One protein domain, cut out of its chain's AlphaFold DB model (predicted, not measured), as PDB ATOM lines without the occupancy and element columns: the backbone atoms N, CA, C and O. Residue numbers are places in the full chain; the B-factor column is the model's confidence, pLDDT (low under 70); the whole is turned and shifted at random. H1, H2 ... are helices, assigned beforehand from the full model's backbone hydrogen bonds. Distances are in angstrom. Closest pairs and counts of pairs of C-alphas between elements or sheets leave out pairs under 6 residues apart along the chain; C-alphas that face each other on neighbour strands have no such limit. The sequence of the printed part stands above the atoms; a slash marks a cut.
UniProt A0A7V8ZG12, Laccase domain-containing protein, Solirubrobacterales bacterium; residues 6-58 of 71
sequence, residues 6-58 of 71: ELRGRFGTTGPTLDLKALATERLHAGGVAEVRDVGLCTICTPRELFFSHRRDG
ATOM      1  N   GLU A   6     158.894 191.959 104.641       95.56
ATOM      2  CA  GLU A   6     158.241 190.648 104.630       95.56
ATOM      3  C   GLU A   6     157.951 190.155 106.058       95.56
ATOM      4  O   GLU A   6     156.821 189.804 106.400       95.56
ATOM      5  N   LEU A   7     158.968 190.180 106.924       95.31
ATOM      6  CA  LEU A   7     158.833 189.736 108.308       95.31
ATOM      7  C   LEU A   7     158.058 190.745 109.154       95.31
ATOM      8  O   LEU A   7     157.362 190.336 110.084       95.31
ATOM      9  N   ARG A   8     158.133 192.042 108.828       93.31
ATOM     10  CA  ARG A   8     157.312 193.053 109.501       93.31
ATOM     11  C   ARG A   8     155.828 192.832 109.252       93.31
ATOM     12  O   ARG A   8     155.067 192.781 110.214       93.31
ATOM     13  N   GLY A   9     155.442 192.626 107.993       92.69
ATOM     14  CA  GLY A   9     154.064 192.327 107.603       92.69
ATOM     15  C   GLY A   9     153.575 191.007 108.189       92.69
ATOM     16  O   GLY A   9     152.473 190.943 108.727       92.69
ATOM     17  N   ARG A  10     154.419 189.968 108.177       94.12
ATOM     18  CA  ARG A  10     154.074 188.653 108.737       94.12
ATOM     19  C   ARG A  10     153.811 188.674 110.244       94.12
ATOM     20  O   ARG A  10     152.967 187.917 110.713       94.12
ATOM     21  N   PHE A  11     154.563 189.471 111.002       92.69
ATOM     22  CA  PHE A  11     154.474 189.505 112.467       92.69
ATOM     23  C   PHE A  11     153.829 190.779 113.021       92.69
ATOM     24  O   PHE A  11     153.800 190.951 114.234       92.69
ATOM     25  N   GLY A  12     153.309 191.658 112.161       88.81
ATOM     26  CA  GLY A  12     152.527 192.826 112.564       88.81
ATOM     27  C   GLY A  12     153.282 193.838 113.430       88.81
ATOM     28  O   GLY A  12     152.681 194.443 114.311       88.81
ATOM     29  N   THR A  13     154.589 194.031 113.215       88.50
ATOM     30  CA  THR A  13     155.338 195.088 113.922       88.50
ATOM     31  C   THR A  13     155.214 196.424 113.193       88.50
ATOM     32  O   THR A  13     155.298 196.491 111.967       88.50
ATOM     33  N   THR A  14     155.042 197.504 113.953       84.00
ATOM     34  CA  THR A  14     155.019 198.881 113.436       84.00
ATOM     35  C   THR A  14     156.421 199.469 113.270       84.00
ATOM     36  O   THR A  14     156.601 200.446 112.547       84.00
ATOM     37  N   GLY A  15     157.422 198.883 113.934       89.81
ATOM     38  CA  GLY A  15     158.809 199.337 113.911       89.81
ATOM     39  C   GLY A  15     159.710 198.502 112.996       89.81
ATOM     40  O   GLY A  15     159.330 197.424 112.535       89.81
ATOM     41  N   PRO A  16     160.965 198.939 112.781       94.06
ATOM     42  CA  PRO A  16     161.934 198.193 111.976       94.06
ATOM     43  C   PRO A  16     162.392 196.893 112.657       94.06
ATOM     44  O   PRO A  16     163.064 196.063 112.045       94.06
ATOM     45  N   THR A  17     162.046 196.701 113.933       95.31
ATOM     46  CA  THR A  17     162.507 195.592 114.760       95.31
ATOM     47  C   THR A  17     161.395 194.642 115.175       95.31
ATOM     48  O   THR A  17     160.273 195.058 115.453       95.31
ATOM     49  N   LEU A  18     161.769 193.376 115.341       95.88
ATOM     50  CA  LEU A  18     161.007 192.371 116.074       95.88
ATOM     51  C   LEU A  18     161.610 192.106 117.450       95.88
ATOM     52  O   LEU A  18     162.841 192.079 117.610       95.88
ATOM     53  N   ASP A  19     160.724 191.840 118.406       94.56
ATOM     54  CA  ASP A  19     161.039 191.158 119.654       94.56
ATOM     55  C   ASP A  19     160.695 189.670 119.505       94.56
ATOM     56  O   ASP A  19     159.540 189.251 119.570       94.56
ATOM     57  N   LEU A  20     161.725 188.861 119.256       94.88
ATOM     58  CA  LEU A  20     161.562 187.422 119.057       94.88
ATOM     59  C   LEU A  20     161.120 186.706 120.337       94.88
ATOM     60  O   LEU A  20     160.469 185.666 120.243       94.88
ATOM     61  N   LYS A  21     161.464 187.239 121.513       96.12
ATOM     62  CA  LYS A  21     161.121 186.610 122.788       96.12
ATOM     63  C   LYS A  21     159.663 186.863 123.126       96.12
ATOM     64  O   LYS A  21     158.962 185.913 123.446       96.12
ATOM     65  N   ALA A  22     159.193 188.102 122.962       95.19
ATOM     66  CA  ALA A  22     157.786 188.443 123.159       95.19
ATOM     67  C   ALA A  22     156.873 187.619 122.234       95.19
ATOM     68  O   ALA A  22     155.914 187.013 122.707       95.19
ATOM     69  N   LEU A  23     157.231 187.500 120.947       95.94
ATOM     70  CA  LEU A  23     156.503 186.658 119.987       95.94
ATOM     71  C   LEU A  23     156.489 185.173 120.385       95.94
ATOM     72  O   LEU A  23     155.496 184.482 120.161       95.94
ATOM     73  N   ALA A  24     157.589 184.652 120.936       96.69
ATOM     74  CA  ALA A  24     157.636 183.276 121.423       96.69
ATOM     75  C   ALA A  24     156.752 183.096 122.666       96.69
ATOM     76  O   ALA A  24     155.971 182.149 122.711       96.69
ATOM     77  N   THR A  25     156.823 184.016 123.630       97.56
ATOM     78  CA  THR A  25     156.000 184.015 124.847       97.56
ATOM     79  C   THR A  25     154.508 184.054 124.525       97.56
ATOM     80  O   THR A  25     153.757 183.225 125.034       97.56
ATOM     81  N   GLU A  26     154.080 184.949 123.631       96.19
ATOM     82  CA  GLU A  26     152.687 185.031 123.172       96.19
ATOM     83  C   GLU A  26     152.210 183.692 122.594       96.19
ATOM     84  O   GLU A  26     151.166 183.171 122.987       96.19
ATOM     85  N   ARG A  27     153.011 183.082 121.710       96.81
ATOM     86  CA  ARG A  27     152.681 181.788 121.096       96.81
ATOM     87  C   ARG A  27     152.653 180.640 122.095       96.81
ATOM     88  O   ARG A  27     151.804 179.763 121.969       96.81
ATOM     89  N   LEU A  28     153.567 180.627 123.064       98.31
ATOM     90  CA  LEU A  28     153.602 179.608 124.112       98.31
ATOM     91  C   LEU A  28     152.348 179.694 124.989       98.31
ATOM     92  O   LEU A  28     151.704 178.673 125.227       98.31
ATOM     93  N   HIS A  29     151.952 180.900 125.400       98.38
ATOM     94  CA  HIS A  29     150.719 181.101 126.163       98.38
ATOM     95  C   HIS A  29     149.467 180.748 125.360       98.38
ATOM     96  O   HIS A  29     148.593 180.057 125.880       98.38
ATOM     97  N   ALA A  30     149.398 181.133 124.081       98.00
ATOM     98  CA  ALA A  30     148.312 180.709 123.195       98.00
ATOM     99  C   ALA A  30     148.245 179.174 123.041       98.00
ATOM    100  O   ALA A  30     147.167 178.618 122.846       98.00
ATOM    101  N   GLY A  31     149.385 178.486 123.171       98.38
ATOM    102  CA  GLY A  31     149.492 177.026 123.198       98.38
ATOM    103  C   GLY A  31     149.206 176.373 124.557       98.38
ATOM    104  O   GLY A  31     149.368 175.161 124.676       98.38
ATOM    105  N   GLY A  32     148.810 177.135 125.582       98.56
ATOM    106  CA  GLY A  32     148.472 176.611 126.909       98.56
ATOM    107  C   GLY A  32     149.659 176.420 127.858       98.56
ATOM    108  O   GLY A  32     149.497 175.821 128.921       98.56
ATOM    109  N   VAL A  33     150.852 176.923 127.519       98.56
ATOM    110  CA  VAL A  33     151.994 176.907 128.444       98.56
ATOM    111  C   VAL A  33     151.722 177.871 129.599       98.56
ATOM    112  O   VAL A  33     151.586 179.081 129.400       98.56
ATOM    113  N   ALA A  34     151.648 177.321 130.812       97.94
ATOM    114  CA  ALA A  34     151.303 178.073 132.016       97.94
ATOM    115  C   ALA A  34     152.419 179.027 132.466       97.94
ATOM    116  O   ALA A  34     152.139 180.131 132.925       97.94
ATOM    117  N   GLU A  35     153.679 178.618 132.319       98.06
ATOM    118  CA  GLU A  35     154.827 179.387 132.786       98.06
ATOM    119  C   GLU A  35     155.876 179.534 131.685       98.06
ATOM    120  O   GLU A  35     156.362 178.553 131.121       98.06
ATOM    121  N   VAL A  36     156.247 180.782 131.402       97.94
ATOM    122  CA  VAL A  36     157.310 181.137 130.461       97.94
ATOM    123  C   VAL A  36     158.274 182.073 131.177       97.94
ATOM    124  O   VAL A  36     157.859 183.080 131.747       97.94
ATOM    125  N   ARG A  37     159.571 181.752 131.145       97.44
ATOM    126  CA  ARG A  37     160.626 182.596 131.722       97.44
ATOM    127  C   ARG A  37     161.536 183.128 130.622       97.44
ATOM    128  O   ARG A  37     162.208 182.352 129.948       97.44
ATOM    129  N   ASP A  38     161.592 184.451 130.473       95.50
ATOM    130  CA  ASP A  38     162.646 185.109 129.697       95.50
ATOM    131  C   ASP A  38     163.891 185.272 130.573       95.50
ATOM    132  O   ASP A  38     163.840 185.846 131.659       95.50
ATOM    133  N   VAL A  39     165.031 184.792 130.081       93.56
ATOM    134  CA  VAL A  39     166.339 184.938 130.736       93.56
ATOM    135  C   VAL A  39     166.895 186.368 130.668       93.56
ATOM    136  O   VAL A  39     167.930 186.652 131.260       93.56
ATOM    137  N   GLY A  40     166.271 187.270 129.908       94.81
ATOM    138  CA  GLY A  40     166.670 188.675 129.788       94.81
ATOM    139  C   GLY A  40     167.933 188.913 128.948       94.81
ATOM    140  O   GLY A  40     168.338 190.051 128.748       94.81
ATOM    141  N   LEU A  41     168.538 187.862 128.385       95.69
ATOM    142  CA  LEU A  41     169.803 187.946 127.645       95.69
ATOM    143  C   LEU A  41     169.596 188.191 126.145       95.69
ATOM    144  O   LEU A  41     168.593 187.780 125.559       95.69
ATOM    145  N   CYS A  42     170.562 188.859 125.514       96.38
ATOM    146  CA  CYS A  42     170.594 189.114 124.075       96.38
ATOM    147  C   CYS A  42     171.981 188.784 123.531       96.38
ATOM    148  O   CYS A  42     172.949 189.434 123.907       96.38
ATOM    149  N   THR A  43     172.073 187.848 122.586       97.12
ATOM    150  CA  THR A  43     173.360 187.395 122.028       97.12
ATOM    151  C   THR A  43     174.168 188.510 121.356       97.12
ATOM    152  O   THR A  43     175.390 188.416 121.277       97.12
ATOM    153  N   ILE A  44     173.509 189.568 120.866       96.94
ATOM    154  CA  ILE A  44     174.160 190.743 120.268       96.94
ATOM    155  C   ILE A  44     174.657 191.721 121.345       96.94
ATOM    156  O   ILE A  44     175.781 192.199 121.217       96.94
ATOM    157  N   CYS A  45     173.832 192.026 122.357       95.56
ATOM    158  CA  CYS A  45     174.047 193.144 123.290       95.56
ATOM    159  C   CYS A  45     174.892 192.791 124.519       95.56
ATOM    160  O   CYS A  45     175.478 193.679 125.131       95.56
ATOM    161  N   THR A  46     174.918 191.523 124.922       95.38
ATOM    162  CA  THR A  46     175.770 191.057 126.023       95.38
ATOM    163  C   THR A  46     177.256 191.171 125.660       95.38
ATOM    164  O   THR A  46     177.577 191.141 124.466       95.38
ATOM    165  N   PRO A  47     178.167 191.208 126.656       96.38
ATOM    166  CA  PRO A  47     179.608 191.110 126.429       96.38
ATOM    167  C   PRO A  47     179.985 190.011 125.428       96.38
ATOM    168  O   PRO A  47     179.374 188.935 125.385       96.38
ATOM    169  N   ARG A  48     180.967 190.313 124.577       93.81
ATOM    170  CA  ARG A  48     181.259 189.550 123.352       93.81
ATOM    171  C   ARG A  48     181.766 188.138 123.650       93.81
ATOM    172  O   ARG A  48     181.548 187.228 122.858       93.81
ATOM    173  N   GLU A  49     182.405 187.976 124.797       95.00
ATOM    174  CA  GLU A  49     182.952 186.743 125.350       95.00
ATOM    175  C   GLU A  49     181.881 185.761 125.854       95.00
ATOM    176  O   GLU A  49     182.166 184.572 125.966       95.00
ATOM    177  N   LEU A  50     180.650 186.220 126.122       96.12
ATOM    178  CA  LEU A  50     179.583 185.361 126.653       96.12
ATOM    179  C   LEU A  50     178.842 184.584 125.564       96.12
ATOM    180  O   LEU A  50     178.455 183.435 125.766       96.12
ATOM    181  N   PHE A  51     178.617 185.207 124.404       97.75
ATOM    182  CA  PHE A  51     177.826 184.609 123.333       97.75
ATOM    183  C   PHE A  51     178.404 184.918 121.951       97.75
ATOM    184  O   PHE A  51     178.578 186.079 121.592       97.75
ATOM    185  N   PHE A  52     178.564 183.893 121.110       98.12
ATOM    186  CA  PHE A  52     178.524 184.025 119.651       98.12
ATOM    187  C   PHE A  52     177.222 184.691 119.183       98.12
ATOM    188  O   PHE A  52     176.138 184.396 119.696       98.12
ATOM    189  N   SER A  53     177.315 185.549 118.167       97.81
ATOM    190  CA  SER A  53     176.150 186.158 117.525       97.81
ATOM    191  C   SER A  53     176.346 186.258 116.023       97.81
ATOM    192  O   SER A  53     177.199 187.001 115.545       97.81
ATOM    193  N   HIS A  54     175.518 185.541 115.261       97.50
ATOM    194  CA  HIS A  54     175.568 185.563 113.798       97.50
ATOM    195  C   HIS A  54     175.341 186.970 113.229       97.50
ATOM    196  O   HIS A  54     176.026 187.383 112.299       97.50
ATOM    197  N   ARG A  55     174.408 187.735 113.808       96.19
ATOM    198  CA  ARG A  55     174.095 189.092 113.335       96.19
ATOM    199  C   ARG A  55     175.262 190.061 113.541       96.19
ATOM    200  O   ARG A  55     175.420 190.966 112.730       96.19
ATOM    201  N   ARG A  56     176.046 189.874 114.611       96.62
ATOM    202  CA  ARG A  56     177.207 190.710 114.953       96.62
ATOM    203  C   ARG A  56     178.483 190.259 114.242       96.62
ATOM    204  O   ARG A  56     179.200 191.088 113.702       96.62
ATOM    205  N   ASP A  57     178.778 188.961 114.276       96.88
ATOM    206  CA  ASP A  57     180.076 188.399 113.876       96.88
ATOM    207  C   ASP A  57     180.033 187.684 112.507       96.88
ATOM    208  O   ASP A  57     181.054 187.204 112.015       96.88
ATOM    209  N   GLY A  58     178.857 187.601 111.882       97.44
ATOM    210  CA  GLY A  58     178.658 186.989 110.572       97.44
ATOM    211  C   GLY A  58     178.578 185.453 110.587       97.44
ATOM    212  O   GLY A  58     178.594 184.807 111.641       97.44
TER     213      GLY A  58
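AT A GLANCE: This is residues 6 to 58 of the 71 residues of the protein "Laccase domain-containing protein" of Solirubrobacterales bacterium (UniProt A0A7V8ZG12). With little regular structure, this is a loose, flat, winding chain whose longest helix, H2, lies towards one end of the longest axis. After H2 the long unnamed stretch of residues 31 to 53 folds back and runs to the other end, where H3 sits, while H1 lies off to one side of H2. You have 53 printed residues with three named helices, H1, H2 and H3 along the chain, and no named strand; the class is all helix, with 21 residues in named elements. The radius of gyration of the C-alphas is 13.7 A, and the spans are 36 by 29 by 15 A.

HOW THE PARTS SIT: Look first at H2, residues 20 to 30, which touches no helix. H1, residues 6 to 11, is only just apart from it, with closest C-alphas 8.3 A apart. H3, residues 54 to 57, is apart from both. In H1 and H2 every O i to N i+4 pair is within hydrogen-bond range; H3 is too short for such a pair, and its one O i to N i+3 pair is not within range.

IN THESE COORDINATES: Find C-alpha 20 at (161.562, 187.422, 119.057); from there H2 runs 15.4 A to C-alpha 30 at (148.312, 180.709, 123.195). H1 is 8.8 A long and H3 5.3 A, ending at C-alpha 57, (180.076, 188.399, 113.876).

THE WHOLE: The farthest C-alphas, of Gly 32 and Asp 57, are 36.2 A apart. The printed part has no cut; H1 to H2 is a short link, H2 to H3 a long one of 23 residues. No printed residue is under 70 in pLDDT.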